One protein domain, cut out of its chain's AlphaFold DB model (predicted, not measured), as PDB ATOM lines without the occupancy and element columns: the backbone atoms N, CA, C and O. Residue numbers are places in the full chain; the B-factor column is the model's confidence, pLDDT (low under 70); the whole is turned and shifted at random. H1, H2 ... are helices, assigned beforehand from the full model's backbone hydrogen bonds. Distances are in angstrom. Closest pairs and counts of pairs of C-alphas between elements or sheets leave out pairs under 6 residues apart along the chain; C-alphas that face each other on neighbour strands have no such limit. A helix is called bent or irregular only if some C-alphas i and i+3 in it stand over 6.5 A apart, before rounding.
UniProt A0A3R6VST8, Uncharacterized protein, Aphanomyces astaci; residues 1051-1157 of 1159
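What this domain is: This is residues 1051 to 1157 of the 1159 residues of an uncharacterized protein of Aphanomyces astaci (UniProt A0A3R6VST8). A long helical hairpin, the bent helix H2 running out and H3 running back, makes the length of the domain, with the shorter H5 folded back along H3. Small H4 packs on H2a, and H1 lies near the end of H3 away from the hairpin's turn, where residues 1058 to 1063 stand free. The 107 printed residues have five named helices, H1 to H5 in order, and no named strand: all helix. The whole is loose, with a radius of gyration of the C-alphas of 16.3 A, and spans 46 by 29 by 20 A.

How they stand to each other: H1, residues 1051 to 1060, is close to but not clearly touching H3, residues 1103 to 1131; the closest C-alphas, Ala 1053 and Leu 1127, are 7.9 A apart. H2, residues 1071 to 1099, was assigned as one helix by its hydrogen bonds but is bent: C-alphas 1083 and 1086 are 8.0 A apart. Its arms, H2a, residues 1071 to 1083, and H2b, residues 1086 to 1099, stand at a steep tilt of 62 degrees. H2b and H3 form a hairpin and touch, closest at the C-alphas of Val 1096 and Gly 1106, 5.9 A, at a shallow tilt of 29 degrees, opposite ways. H4, residues 1137 to 1141, is irregular, with C-alphas 1137 and 1140 7.3 A apart; it touches H2a, closest at the C-alphas of Glu 1075 and Phe 1138, 5.9 A. H5, residues 1145 to 1155, touches residues 1114 to 1122 of H3, closest at the C-alphas of Leu 1114 and Ile 1152, 6.8 A, at a shallow tilt of 10 degrees, opposite ways. H2b, H3 and H5 form an up-and-down bundle, each running against the one before it, though H2b and H5 only just touch, with 3 pairs of C-alphas within 8 A. Every O i to N i+4 pair is within hydrogen-bond range in H1, H2a, H2b and H3, against 6 of 7 in H5 and 0 of 1 in H4, where 1 of 2 O i to N i+3 pairs is.

Where its parts are: H1 begins at C-alpha 1051, (39.184, 33.872, 1.351). H3 measures 42.1 A from first to last C-alpha, H2b 20.2 A and H2a 18.3 A. H5 ends at C-alpha 1155, (57.626, 40.824, -17.623).

The domain as a whole: The C-alphas farthest apart, Ser 1101 and Arg 1134, are 48.5 A apart. The printed part has no cut, and no link is long. Model confidence is under 70 at residues 1057 to 1069, 1133 to 1137, 1139 and 1156 to 1157.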
ATOM      1  N   GLN A1051      38.994  34.516   0.047       84.62
ATOM      2  CA  GLN A1051      39.184  33.872   1.351       84.62
ATOM      3  C   GLN A1051      37.873  33.803   2.164       84.62
ATOM      4  O   GLN A1051      37.553  32.758   2.730       84.62
ATOM      5  N   GLN A1052      37.067  34.875   2.186       81.88
ATOM      6  CA  GLN A1052      35.761  34.886   2.868       81.88
ATOM      7  C   GLN A1052      34.724  33.970   2.198       81.88
ATOM      8  O   GLN A1052      33.902  33.371   2.895       81.88
ATOM      9  N   ALA A1053      34.731  33.869   0.868       76.25
ATOM     10  CA  ALA A1053      33.827  33.004   0.115       76.25
ATOM     11  C   ALA A1053      34.193  31.520   0.292       76.25
ATOM     12  O   ALA A1053      33.324  30.722   0.638       76.25
ATOM     13  N   GLU A1054      35.475  31.163   0.165       79.81
ATOM     14  CA  GLU A1054      35.978  29.804   0.402       79.81
ATOM     15  C   GLU A1054      35.751  29.355   1.858       79.81
ATOM     16  O   GLU A1054      35.325  28.223   2.094       79.81
ATOM     17  N   ALA A1055      35.968  30.233   2.845       77.19
ATOM     18  CA  ALA A1055      35.693  29.926   4.252       77.19
ATOM     19  C   ALA A1055      34.206  29.606   4.491       77.19
ATOM     20  O   ALA A1055      33.886  28.610   5.142       77.19
ATOM     21  N   LYS A1056      33.297  30.391   3.894       71.81
ATOM     22  CA  LYS A1056      31.850  30.119   3.922       71.81
ATOM     23  C   LYS A1056      31.490  28.815   3.204       71.81
ATOM     24  O   LYS A1056      30.624  28.086   3.683       71.81
ATOM     25  N   GLN A1057      32.179  28.480   2.112       68.88
ATOM     26  CA  GLN A1057      31.982  27.217   1.392       68.88
ATOM     27  C   GLN A1057      32.340  26.004   2.257       68.88
ATOM     28  O   GLN A1057      31.587  25.034   2.309       68.88
ATOM     29  N   ARG A1058      33.451  26.088   3.001       65.75
ATOM     30  CA  ARG A1058      33.896  25.027   3.921       65.75
ATOM     31  C   ARG A1058      32.909  24.799   5.068       65.75
ATOM     32  O   ARG A1058      32.666  23.652   5.422       65.75
ATOM     33  N   THR A1059      32.291  25.855   5.607       64.88
ATOM     34  CA  THR A1059      31.293  25.730   6.690       64.88
ATOM     35  C   THR A1059      29.944  25.143   6.263       64.88
ATOM     36  O   THR A1059      29.190  24.710   7.127       64.88
ATOM     37  N   VAL A1060      29.621  25.123   4.964       59.94
ATOM     38  CA  VAL A1060      28.307  24.674   4.448       59.94
ATOM     39  C   VAL A1060      28.303  23.194   4.018       59.94
ATOM     40  O   VAL A1060      27.244  22.636   3.758       59.94
ATOM     41  N   GLY A1061      29.456  22.514   4.027       51.31
ATOM     42  CA  GLY A1061      29.502  21.048   3.949       51.31
ATOM     43  C   GLY A1061      29.135  20.454   2.584       51.31
ATOM     44  O   GLY A1061      28.272  19.586   2.494       51.31
ATOM     45  N   GLY A1062      29.810  20.882   1.515       50.84
ATOM     46  CA  GLY A1062      29.697  20.255   0.194       50.84
ATOM     47  C   GLY A1062      30.329  21.103  -0.907       50.84
ATOM     48  O   GLY A1062      30.055  22.296  -1.005       50.84
ATOM     49  N   GLY A1063      31.164  20.498  -1.760       53.97
ATOM     50  CA  GLY A1063      31.945  21.206  -2.794       53.97
ATOM     51  C   GLY A1063      31.136  21.879  -3.917       53.97
ATOM     52  O   GLY A1063      31.725  22.559  -4.761       53.97
ATOM     53  N   ASP A1064      29.813  21.705  -3.904       51.56
ATOM     54  CA  ASP A1064      28.870  22.137  -4.945       51.56
ATOM     55  C   ASP A1064      27.698  22.985  -4.403       51.56
ATOM     56  O   ASP A1064      26.754  23.299  -5.124       51.56
ATOM     57  N   ALA A1065      27.745  23.395  -3.127       53.62
ATOM     58  CA  ALA A1065      26.742  24.294  -2.559       53.62
ATOM     59  C   ALA A1065      26.893  25.723  -3.121       53.62
ATOM     60  O   ALA A1065      27.914  26.385  -2.913       53.62
ATOM     61  N   THR A1066      25.859  26.218  -3.805       57.00
ATOM     62  CA  THR A1066      25.795  27.587  -4.334       57.00
ATOM     63  C   THR A1066      25.622  28.605  -3.205       57.00
ATOM     64  O   THR A1066      24.542  28.786  -2.645       57.00
ATOM     65  N   ILE A1067      26.703  29.304  -2.857       62.62
ATOM     66  CA  ILE A1067      26.654  30.387  -1.866       62.62
ATOM     67  C   ILE A1067      25.983  31.614  -2.502       62.62
ATOM     68  O   ILE A1067      26.415  32.033  -3.578       62.62
ATOM     69  N   PRO A1068      25.000  32.258  -1.845       62.69
ATOM     70  CA  PRO A1068      24.515  33.564  -2.274       62.69
ATOM     71  C   PRO A1068      25.617  34.616  -2.076       62.69
ATOM     72  O   PRO A1068      25.914  35.034  -0.953       62.69
ATOM     73  N   LEU A1069      26.252  35.026  -3.175       68.94
ATOM     74  CA  LEU A1069      27.254  36.090  -3.200       68.94
ATOM     75  C   LEU A1069      26.575  37.447  -3.431       68.94
ATOM     76  O   LEU A1069      25.652  37.575  -4.234       68.94
ATOM     77  N   ASP A1070      27.050  38.480  -2.733       72.69
ATOM     78  CA  ASP A1070      26.568  39.852  -2.910       72.69
ATOM     79  C   ASP A1070      27.005  40.395  -4.280       72.69
ATOM     80  O   ASP A1070      28.172  40.742  -4.490       72.69
ATOM     81  N   SER A1071      26.044  40.482  -5.205       70.44
ATOM     82  CA  SER A1071      26.246  40.971  -6.571       70.44
ATOM     83  C   SER A1071      26.870  42.369  -6.619       70.44
ATOM     84  O   SER A1071      27.689  42.628  -7.494       70.44
ATOM     85  N   ALA A1072      26.528  43.263  -5.683       74.69
ATOM     86  CA  ALA A1072      27.054  44.628  -5.672       74.69
ATOM     87  C   ALA A1072      28.515  44.676  -5.195       74.69
ATOM     88  O   ALA A1072      29.294  45.515  -5.654       74.69
ATOM     89  N   LYS A1073      28.912  43.760  -4.301       77.94
ATOM     90  CA  LYS A1073      30.308  43.602  -3.869       77.94
ATOM     91  C   LYS A1073      31.166  42.960  -4.964       77.94
ATOM     92  O   LYS A1073      32.281  43.424  -5.192       77.94
ATOM     93  N   VAL A1074      30.647  41.945  -5.662       79.69
ATOM     94  CA  VAL A1074      31.349  41.293  -6.785       79.69
ATOM     95  C   VAL A1074      31.532  42.253  -7.960       79.69
ATOM     96  O   VAL A1074      32.648  42.379  -8.455       79.69
ATOM     97  N   GLU A1075      30.490  42.988  -8.358       80.19
ATOM     98  CA  GLU A1075      30.563  43.957  -9.462       80.19
ATOM     99  C   GLU A1075      31.639  45.032  -9.236       80.19
ATOM    100  O   GLU A1075      32.389  45.358 -10.158       80.19
ATOM    101  N   ARG A1076      31.763  45.548  -8.004       81.94
ATOM    102  CA  ARG A1076      32.826  46.500  -7.639       81.94
ATOM    103  C   ARG A1076      34.211  45.878  -7.788       81.94
ATOM    104  O   ARG A1076      35.044  46.445  -8.480       81.94
ATOM    105  N   ILE A1077      34.429  44.685  -7.229       83.44
ATOM    106  CA  ILE A1077      35.724  43.986  -7.302       83.44
ATOM    107  C   ILE A1077      36.129  43.695  -8.757       83.44
ATOM    108  O   ILE A1077      37.294  43.874  -9.104       83.44
ATOM    109  N   VAL A1078      35.186  43.295  -9.620       83.56
ATOM    110  CA  VAL A1078      35.444  43.069 -11.055       83.56
ATOM    111  C   VAL A1078      35.886  44.365 -11.745       83.56
ATOM    112  O   VAL A1078      36.919  44.377 -12.415       83.56
ATOM    113  N   LYS A1079      35.146  45.464 -11.549       83.56
ATOM    114  CA  LYS A1079      35.439  46.764 -12.175       83.56
ATOM    115  C   LYS A1079      36.736  47.390 -11.657       83.56
ATOM    116  O   LYS A1079      37.544  47.863 -12.457       83.56
ATOM    117  N   ASP A1080      36.971  47.325 -10.348       83.75
ATOM    118  CA  ASP A1080      38.199  47.808  -9.713       83.75
ATOM    119  C   ASP A1080      39.420  47.016 -10.201       83.75
ATOM    120  O   ASP A1080      40.437  47.613 -10.566       83.75
ATOM    121  N   PHE A1081      39.313  45.683 -10.294       86.25
ATOM    122  CA  PHE A1081      40.382  44.846 -10.838       86.25
ATOM    123  C   PHE A1081      40.656  45.176 -12.309       86.25
ATOM    124  O   PHE A1081      41.801  45.468 -12.651       86.25
ATOM    125  N   ASN A1082      39.629  45.205 -13.169       85.69
ATOM    126  CA  ASN A1082      39.778  45.496 -14.600       85.69
ATOM    127  C   ASN A1082      40.439  46.871 -14.851       85.69
ATOM    128  O   ASN A1082      41.340  46.999 -15.679       85.69
ATOM    129  N   GLY A1083      40.090  47.890 -14.058       83.00
ATOM    130  CA  GLY A1083      40.693  49.222 -14.163       83.00
ATOM    131  C   GLY A1083      42.146  49.338 -13.672       83.00
ATOM    132  O   GLY A1083      42.821  50.322 -14.005       83.00
ATOM    133  N   GLN A1084      42.647  48.392 -12.866       85.75
ATOM    134  CA  GLN A1084      43.911  48.551 -12.126       85.75
ATOM    135  C   GLN A1084      44.937  47.426 -12.335       85.75
ATOM    136  O   GLN A1084      46.127  47.668 -12.125       85.75
ATOM    137  N   TRP A1085      44.542  46.234 -12.797       84.69
ATOM    138  CA  TRP A1085      45.408  45.045 -12.800       84.69
ATOM    139  C   TRP A1085      46.747  45.227 -13.526       84.69
ATOM    140  O   TRP A1085      47.775  44.853 -12.965       84.69
ATOM    141  N   LYS A1086      46.767  45.867 -14.706       85.81
ATOM    142  CA  LYS A1086      48.012  46.135 -15.455       85.81
ATOM    143  C   LYS A1086      48.979  47.042 -14.692       85.81
ATOM    144  O   LYS A1086      50.166  46.743 -14.618       85.81
ATOM    145  N   ARG A1087      48.458  48.118 -14.086       85.94
ATOM    146  CA  ARG A1087      49.245  49.058 -13.267       85.94
ATOM    147  C   ARG A1087      49.738  48.407 -11.975       85.94
ATOM    148  O   ARG A1087      50.839  48.719 -11.537       85.94
ATOM    149  N   GLY A1088      48.959  47.487 -11.401       84.25
ATOM    150  CA  GLY A1088      49.373  46.665 -10.260       84.25
ATOM    151  C   GLY A1088      50.554  45.750 -10.598       84.25
ATOM    152  O   GLY A1088      51.557  45.791  -9.896       84.25
ATOM    153  N   ILE A1089      50.496  45.014 -11.715       85.88
ATOM    154  CA  ILE A1089      51.616  44.176 -12.193       85.88
ATOM    155  C   ILE A1089      52.879  45.023 -12.442       85.88
ATOM    156  O   ILE A1089      53.971  44.633 -12.036       85.88
ATOM    157  N   GLU A1090      52.734  46.199 -13.057       86.44
ATOM    158  CA  GLU A1090      53.842  47.136 -13.294       86.44
ATOM    159  C   GLU A1090      54.472  47.653 -11.983       86.44
ATOM    160  O   GLU A1090      55.697  47.682 -11.858       86.44
ATOM    161  N   HIS A1091      53.655  47.989 -10.974       86.56
ATOM    162  CA  HIS A1091      54.137  48.411  -9.650       86.56
ATOM    163  C   HIS A1091      54.813  47.273  -8.877       86.56
ATOM    164  O   HIS A1091      55.863  47.496  -8.282       86.56
ATOM    165  N   ILE A1092      54.260  46.059  -8.922       86.75
ATOM    166  CA  ILE A1092      54.864  44.857  -8.328       86.75
ATOM    167  C   ILE A1092      56.250  44.617  -8.932       86.75
ATOM    168  O   ILE A1092      57.225  44.441  -8.203       86.75
ATOM    169  N   ASN A1093      56.362  44.685 -10.260       85.75
ATOM    170  CA  ASN A1093      57.628  44.528 -10.967       85.75
ATOM    171  C   ASN A1093      58.667  45.591 -10.555       85.75
ATOM    172  O   ASN A1093      59.822  45.264 -10.275       85.75
ATOM    173  N   ALA A1094      58.252  46.858 -10.463       85.44
ATOM    174  CA  ALA A1094      59.111  47.952 -10.010       85.44
ATOM    175  C   ALA A1094      59.531  47.811  -8.532       85.44
ATOM    176  O   ALA A1094      60.680  48.093  -8.191       85.44
ATOM    177  N   ASN A1095      58.632  47.342  -7.660       85.44
ATOM    178  CA  ASN A1095      58.924  47.076  -6.251       85.44
ATOM    179  C   ASN A1095      59.945  45.942  -6.100       85.44
ATOM    180  O   ASN A1095      60.946  46.125  -5.412       85.44
ATOM    181  N   VAL A1096      59.745  44.806  -6.774       85.25
ATOM    182  CA  VAL A1096      60.681  43.669  -6.735       85.25
ATOM    183  C   VAL A1096      62.084  44.096  -7.186       85.25
ATOM    184  O   VAL A1096      63.049  43.847  -6.468       85.25
ATOM    185  N   MET A1097      62.197  44.830  -8.300       82.31
ATOM    186  CA  MET A1097      63.481  45.368  -8.783       82.31
ATOM    187  C   MET A1097      64.144  46.370  -7.831       82.31
ATOM    188  O   MET A1097      65.367  46.479  -7.797       82.31
ATOM    189  N   LYS A1098      63.352  47.121  -7.060       85.19
ATOM    190  CA  LYS A1098      63.866  48.078  -6.074       85.19
ATOM    191  C   LYS A1098      64.352  47.393  -4.793       85.19
ATOM    192  O   LYS A1098      65.291  47.881  -4.170       85.19
ATOM    193  N   PHE A1099      63.687  46.319  -4.374       84.94
ATOM    194  CA  PHE A1099      63.924  45.673  -3.081       84.94
ATOM    195  C   PHE A1099      64.962  44.546  -3.128       84.94
ATOM    196  O   PHE A1099      65.675  44.362  -2.142       84.94
ATOM    197  N   PHE A1100      65.089  43.828  -4.247       85.88
ATOM    198  CA  PHE A1100      65.970  42.661  -4.363       85.88
ATOM    199  C   PHE A1100      67.077  42.909  -5.390       85.88
ATOM    200  O   PHE A1100      66.858  42.845  -6.597       85.88
ATOM    201  N   SER A1101      68.294  43.176  -4.908       75.88
ATOM    202  CA  SER A1101      69.466  43.420  -5.766       75.88
ATOM    203  C   SER A1101      70.035  42.149  -6.409       75.88
ATOM    204  O   SER A1101      70.756  42.237  -7.400       75.88
ATOM    205  N   ASN A1102      69.732  40.967  -5.861       79.94
ATOM    206  CA  ASN A1102      70.062  39.693  -6.496       79.94
ATOM    207  C   ASN A1102      69.013  39.368  -7.565       79.94
ATOM    208  O   ASN A1102      67.876  39.009  -7.253       79.94
ATOM    209  N   PHE A1103      69.422  39.456  -8.829       79.12
ATOM    210  CA  PHE A1103      68.565  39.226  -9.990       79.12
ATOM    211  C   PHE A1103      67.869  37.853  -9.975       79.12
ATOM    212  O   PHE A1103      66.686  37.762 -10.300       79.12
ATOM    213  N   ARG A1104      68.566  36.787  -9.550       80.56
ATOM    214  CA  ARG A1104      68.008  35.422  -9.512       80.56
ATOM    215  C   ARG A1104      66.865  35.322  -8.499       80.56
ATOM    216  O   ARG A1104      65.797  34.815  -8.832       80.56
ATOM    217  N   ASN A1105      67.082  35.858  -7.299       83.38
ATOM    218  CA  ASN A1105      66.095  35.896  -6.220       83.38
ATOM    219  C   ASN A1105      64.899  36.796  -6.576       83.38
ATOM    220  O   ASN A1105      63.752  36.371  -6.461       83.38
ATOM    221  N   GLY A1106      65.156  38.001  -7.098       84.31
ATOM    222  CA  GLY A1106      64.109  38.924  -7.544       84.31
ATOM    223  C   GLY A1106      63.210  38.323  -8.631       84.31
ATOM    224  O   GLY A1106      61.987  38.401  -8.530       84.31
ATOM    225  N   MET A1107      63.787  37.648  -9.630       83.31
ATOM    226  CA  MET A1107      63.022  36.987 -10.694       83.31
ATOM    227  C   MET A1107      62.180  35.807 -10.177       83.31
ATOM    228  O   MET A1107      61.049  35.595 -10.625       83.31
ATOM    229  N   GLU A1108      62.700  35.047  -9.210       84.00
ATOM    230  CA  GLU A1108      61.968  33.954  -8.567       84.00
ATOM    231  C   GLU A1108      60.772  34.475  -7.755       84.00
ATOM    232  O   GLU A1108      59.655  33.978  -7.923       84.00
ATOM    233  N   ILE A1109      60.974  35.541  -6.972       87.44
ATOM    234  CA  ILE A1109      59.912  36.234  -6.229       87.44
ATOM    235  C   ILE A1109      58.866  36.808  -7.190       87.44
ATOM    236  O   ILE A1109      57.676  36.568  -7.003       87.44
ATOM    237  N   LEU A1110      59.274  37.499  -8.263       86.44
ATOM    238  CA  LEU A1110      58.343  38.032  -9.267       86.44
ATOM    239  C   LEU A1110      57.464  36.920  -9.858       86.44
ATOM    240  O   LEU A1110      56.244  37.067  -9.957       86.44
ATOM    241  N   LYS A1111      58.069  35.778 -10.206       85.50
ATOM    242  CA  LYS A1111      57.349  34.604 -10.706       85.50
ATOM    243  C   LYS A1111      56.359  34.059  -9.673       85.50
ATOM    244  O   LYS A1111      55.234  33.735 -10.056       85.50
ATOM    245  N   GLN A1112      56.737  33.968  -8.397       86.94
ATOM    246  CA  GLN A1112      55.844  33.538  -7.316       86.94
ATOM    247  C   GLN A1112      54.663  34.508  -7.144       86.94
ATOM    248  O   GLN A1112      53.515  34.066  -7.215       86.94
ATOM    249  N   VAL A1113      54.913  35.823  -7.050       87.94
ATOM    250  CA  VAL A1113      53.865  36.858  -6.917       87.94
ATOM    251  C   VAL A1113      52.863  36.793  -8.072       87.94
ATOM    252  O   VAL A1113      51.652  36.744  -7.852       87.94
ATOM    253  N   LEU A1114      53.348  36.745  -9.317       87.00
ATOM    254  CA  LEU A1114      52.484  36.724 -10.501       87.00
ATOM    255  C   LEU A1114      51.727  35.393 -10.659       87.00
ATOM    256  O   LEU A1114      50.585  35.389 -11.121       87.00
ATOM    257  N   THR A1115      52.317  34.273 -10.231       87.06
ATOM    258  CA  THR A1115      51.631  32.970 -10.196       87.06
ATOM    259  C   THR A1115      50.525  32.967  -9.139       87.06
ATOM    260  O   THR A1115      49.404  32.557  -9.434       87.06
ATOM    261  N   GLN A1116      50.794  33.479  -7.937       88.12
ATOM    262  CA  GLN A1116      49.816  33.523  -6.850       88.12
ATOM    263  C   GLN A1116      48.662  34.495  -7.153       88.12
ATOM    264  O   GLN A1116      47.499  34.166  -6.902       88.12
ATOM    265  N   LEU A1117      48.937  35.627  -7.816       87.38
ATOM    266  CA  LEU A1117      47.907  36.509  -8.381       87.38
ATOM    267  C   LEU A1117      46.981  35.755  -9.349       87.38
ATOM    268  O   LEU A1117      45.757  35.849  -9.242       87.38
ATOM    269  N   LEU A1118      47.556  34.975 -10.271       85.69
ATOM    270  CA  LEU A1118      46.800  34.183 -11.243       85.69
ATOM    271  C   LEU A1118      45.944  33.101 -10.560       85.69
ATOM    272  O   LEU A1118      44.802  32.873 -10.970       85.69
ATOM    273  N   LEU A1119      46.456  32.470  -9.499       87.25
ATOM    274  CA  LEU A1119      45.730  31.476  -8.701       87.25
ATOM    275  C   LEU A1119      44.575  32.095  -7.903       87.25
ATOM    276  O   LEU A1119      43.492  31.510  -7.857       87.25
ATOM    277  N   TYR A1120      44.758  33.271  -7.294       85.44
ATOM    278  CA  TYR A1120      43.659  33.998  -6.644       85.44
ATOM    279  C   TYR A1120      42.602  34.456  -7.652       85.44
ATOM    280  O   TYR A1120      41.408  34.284  -7.405       85.44
ATOM    281  N   TYR A1121      43.019  34.979  -8.809       86.75
ATOM    282  CA  TYR A1121      42.090  35.437  -9.840       86.75
ATOM    283  C   TYR A1121      41.289  34.291 -10.469       86.75
ATOM    284  O   TYR A1121      40.079  34.405 -10.653       86.75
ATOM    285  N   THR A1122      41.927  33.150 -10.744       86.69
ATOM    286  CA  THR A1122      41.236  31.974 -11.299       86.69
ATOM    287  C   THR A1122      40.190  31.445 -10.314       86.69
ATOM    288  O   THR A1122      39.037  31.251 -10.695       86.69
ATOM    289  N   ARG A1123      40.537  31.331  -9.021       85.62
ATOM    290  CA  ARG A1123      39.587  30.940  -7.964       85.62
ATOM    291  C   ARG A1123      38.437  31.937  -7.806       85.62
ATOM    292  O   ARG A1123      37.294  31.517  -7.656       85.62
ATOM    293  N   PHE A1124      38.703  33.241  -7.911       84.75
ATOM    294  CA  PHE A1124      37.654  34.266  -7.949       84.75
ATOM    295  C   PHE A1124      36.688  34.063  -9.126       84.75
ATOM    296  O   PHE A1124      35.474  34.019  -8.926       84.75
ATOM    297  N   VAL A1125      37.214  33.896 -10.340       83.06
ATOM    298  CA  VAL A1125      36.407  33.681 -11.549       83.06
ATOM    299  C   VAL A1125      35.577  32.397 -11.449       83.06
ATOM    300  O   VAL A1125      34.414  32.393 -11.848       83.06
ATOM    301  N   ASP A1126      36.118  31.323 -10.877       81.56
ATOM    302  CA  ASP A1126      35.379  30.069 -10.706       81.56
ATOM    303  C   ASP A1126      34.292  30.161  -9.622       81.56
ATOM    304  O   ASP A1126      33.201  29.619  -9.811       81.56
ATOM    305  N   LEU A1127      34.513  30.918  -8.540       78.19
ATOM    306  CA  LEU A1127      33.464  31.249  -7.564       78.19
ATOM    307  C   LEU A1127      32.319  32.052  -8.204       78.19
ATOM    308  O   LEU A1127      31.150  31.781  -7.922       78.19
ATOM    309  N   VAL A1128      32.630  32.996  -9.101       76.94
ATOM    310  CA  VAL A1128      31.627  33.763  -9.866       76.94
ATOM    311  C   VAL A1128      30.872  32.861 -10.854       76.94
ATOM    312  O   VAL A1128      29.645  32.893 -10.895       76.94
ATOM    313  N   LYS A1129      31.559  31.984 -11.598       76.44
ATOM    314  CA  LYS A1129      30.901  31.024 -12.511       76.44
ATOM    315  C   LYS A1129      29.972  30.047 -11.784       76.44
ATOM    316  O   LYS A1129      28.915  29.717 -12.308       76.44
ATOM    317  N   LYS A1130      30.352  29.577 -10.590       74.81
ATOM    318  CA  LYS A1130      29.539  28.635  -9.798       74.81
ATOM    319  C   LYS A1130      28.298  29.273  -9.168       74.81
ATOM    320  O   LYS A1130      27.346  28.561  -8.875       74.81
ATOM    321  N   SER A1131      28.296  30.585  -8.938       70.25
ATOM    322  CA  SER A1131      27.208  31.287  -8.238       70.25
ATOM    323  C   SER A1131      26.139  31.879  -9.165       70.25
ATOM    324  O   SER A1131      25.013  32.093  -8.715       70.25
ATOM    325  N   TRP A1132      26.434  32.080 -10.456       71.69
ATOM    326  CA  TRP A1132      25.481  32.609 -11.442       71.69
ATOM    327  C   TRP A1132      25.305  31.684 -12.657       71.69
ATOM    328  O   TRP A1132      26.197  31.536 -13.485       71.69
ATOM    329  N   THR A1133      24.102  31.119 -12.819       61.09
ATOM    330  CA  THR A1133      23.732  30.240 -13.955       61.09
ATOM    331  C   THR A1133      23.413  30.985 -15.258       61.09
ATOM    332  O   THR A1133      23.262  30.368 -16.311       61.09
ATOM    333  N   ARG A1134      23.300  32.317 -15.207       63.50
ATOM    334  CA  ARG A1134      23.212  33.219 -16.365       63.50
ATOM    335  C   ARG A1134      24.258  34.322 -16.190       63.50
ATOM    336  O   ARG A1134      24.424  34.769 -15.056       63.50
ATOM    337  N   PRO A1135      24.930  34.781 -17.261       62.91
ATOM    338  CA  PRO A1135      25.972  35.797 -17.145       62.91
ATOM    339  C   PRO A1135      25.398  37.090 -16.534       62.91
ATOM    340  O   PRO A1135      24.431  37.633 -17.078       62.91
ATOM    341  N   PRO A1136      25.944  37.582 -15.406       67.38
ATOM    342  CA  PRO A1136      25.516  38.844 -14.811       67.38
ATOM    343  C   PRO A1136      25.956  40.041 -15.669       67.38
ATOM    344  O   PRO A1136      26.830  39.923 -16.526       67.38
ATOM    345  N   SER A1137      25.383  41.222 -15.419       68.50
ATOM    346  CA  SER A1137      25.652  42.461 -16.178       68.50
ATOM    347  C   SER A1137      27.136  42.841 -16.260       68.50
ATOM    348  O   SER A1137      27.578  43.373 -17.274       68.50
ATOM    349  N   PHE A1138      27.908  42.535 -15.217       72.69
ATOM    350  CA  PHE A1138      29.351  42.778 -15.131       72.69
ATOM    351  C   PHE A1138      30.214  41.679 -15.778       72.69
ATOM    352  O   PHE A1138      31.437  41.754 -15.721       72.69
ATOM    353  N   SER A1139      29.623  40.650 -16.401       68.94
ATOM    354  CA  SER A1139      30.379  39.539 -17.005       68.94
ATOM    355  C   SER A1139      31.292  39.971 -18.158       68.94
ATOM    356  O   SER A1139      32.250  39.262 -18.451       68.94
ATOM    357  N   ASN A1140      31.014  41.114 -18.795       71.19
ATOM    358  CA  ASN A1140      31.864  41.700 -19.838       71.19
ATOM    359  C   ASN A1140      33.084  42.448 -19.266       71.19
ATOM    360  O   ASN A1140      34.040  42.686 -19.996       71.19
ATOM    361  N   ASP A1141      33.062  42.800 -17.976       74.94
ATOM    362  CA  ASP A1141      34.164  43.486 -17.289       74.94
ATOM    363  C   ASP A1141      35.173  42.490 -16.673       74.94
ATOM    364  O   ASP A1141      36.160  42.902 -16.060       74.94
ATOM    365  N   ILE A1142      34.938  41.177 -16.809       81.06
ATOM    366  CA  ILE A1142      35.834  40.119 -16.326       81.06
ATOM    367  C   ILE A1142      36.971  39.921 -17.335       81.06
ATOM    368  O   ILE A1142      36.769  39.376 -18.418       81.06
ATOM    369  N   VAL A1143      38.179  40.329 -16.945       82.38
ATOM    370  CA  VAL A1143      39.424  40.107 -17.696       82.38
ATOM    371  C   VAL A1143      39.648  38.609 -17.920       82.38
ATOM    372  O   VAL A1143      39.495  37.800 -17.004       82.38
ATOM    373  N   THR A1144      40.056  38.203 -19.120       82.94
ATOM    374  CA  THR A1144      40.337  36.786 -19.363       82.94
ATOM    375  C   THR A1144      41.662  36.366 -18.721       82.94
ATOM    376  O   THR A1144      42.666  37.083 -18.748       82.94
ATOM    377  N   THR A1145      41.722  35.137 -18.205       79.94
ATOM    378  CA  THR A1145      42.962  34.542 -17.675       79.94
ATOM    379  C   THR A1145      44.091  34.527 -18.720       79.94
ATOM    380  O   THR A1145      45.266  34.568 -18.363       79.94
ATOM    381  N   GLN A1146      43.750  34.510 -20.017       80.31
ATOM    382  CA  GLN A1146      44.709  34.574 -21.125       80.31
ATOM    383  C   GLN A1146      45.359  35.958 -21.270       80.31
ATOM    384  O   GLN A1146      46.567  36.025 -21.485       80.31
ATOM    385  N   GLU A1147      44.609  37.052 -21.106       82.12
ATOM    386  CA  GLU A1147      45.152  38.420 -21.138       82.12
ATOM    387  C   GLU A1147      46.101  38.680 -19.965       82.12
ATOM    388  O   GLU A1147      47.180  39.246 -20.154       82.12
ATOM    389  N   ILE A1148      45.746  38.199 -18.768       81.69
ATOM    390  CA  ILE A1148      46.610  38.284 -17.581       81.69
ATOM    391  C   ILE A1148      47.901  37.491 -17.815       81.69
ATOM    392  O   ILE A1148      48.995  38.004 -17.594       81.69
ATOM    393  N   LEU A1149      47.796  36.263 -18.332       81.94
ATOM    394  CA  LEU A1149      48.949  35.407 -18.617       81.94
ATOM    395  C   LEU A1149      49.835  35.954 -19.755       81.94
ATOM    396  O   LEU A1149      51.050  35.757 -19.730       81.94
ATOM    397  N   TYR A1150      49.262  36.667 -20.729       83.69
ATOM    398  CA  TYR A1150      50.013  37.381 -21.765       83.69
ATOM    399  C   TYR A1150      50.814  38.557 -21.186       83.69
ATOM    400  O   TYR A1150      52.003  38.687 -21.478       83.69
ATOM    401  N   GLU A1151      50.206  39.375 -20.320       81.81
ATOM    402  CA  GLU A1151      50.903  40.491 -19.668       81.81
ATOM    403  C   GLU A1151      51.980  39.977 -18.685       81.81
ATOM    404  O   GLU A1151      53.095  40.487 -18.691       81.81
ATOM    405  N   ILE A1152      51.731  38.895 -17.933       82.38
ATOM    406  CA  ILE A1152      52.757  38.222 -17.102       82.38
ATOM    407  C   ILE A1152      53.955  37.765 -17.958       82.38
ATOM    408  O   ILE A1152      55.107  37.989 -17.586       82.38
ATOM    409  N   LYS A1153      53.705  37.181 -19.141       79.25
ATOM    410  CA  LYS A1153      54.757  36.743 -20.082       79.25
ATOM    411  C   LYS A1153      55.601  37.880 -20.663       79.25
ATOM    412  O   LYS A1153      56.680  37.610 -21.189       79.25
ATOM    413  N   LYS A1154      55.132  39.127 -20.609       80.38
ATOM    414  CA  LYS A1154      55.909  40.306 -21.017       80.38
ATOM    415  C   LYS A1154      57.004  40.590 -19.990       80.38
ATOM    416  O   LYS A1154      58.173  40.642 -20.355       80.38
ATOM    417  N   TYR A1155      56.652  40.640 -18.705       72.81
ATOM    418  CA  TYR A1155      57.626  40.824 -17.623       72.81
ATOM    419  C   TYR A1155      58.543  39.605 -17.452       72.81
ATOM    420  O   TYR A1155      59.729  39.780 -17.209       72.81
ATOM    421  N   SER A1156      58.068  38.384 -17.737       64.06
ATOM    422  CA  SER A1156      58.930  37.189 -17.758       64.06
ATOM    423  C   SER A1156      59.903  37.106 -18.953       64.06
ATOM    424  O   SER A1156      60.604  36.103 -19.080       64.06
ATOM    425  N   ARG A1157      59.870  38.069 -19.886       57.25
ATOM    426  CA  ARG A1157      60.735  38.146 -21.084       57.25
ATOM    427  C   ARG A1157      61.570  39.427 -21.154       57.25
ATOM    428  O   ARG A1157      62.447  39.516 -22.005       57.25
TER     429      ARG A1157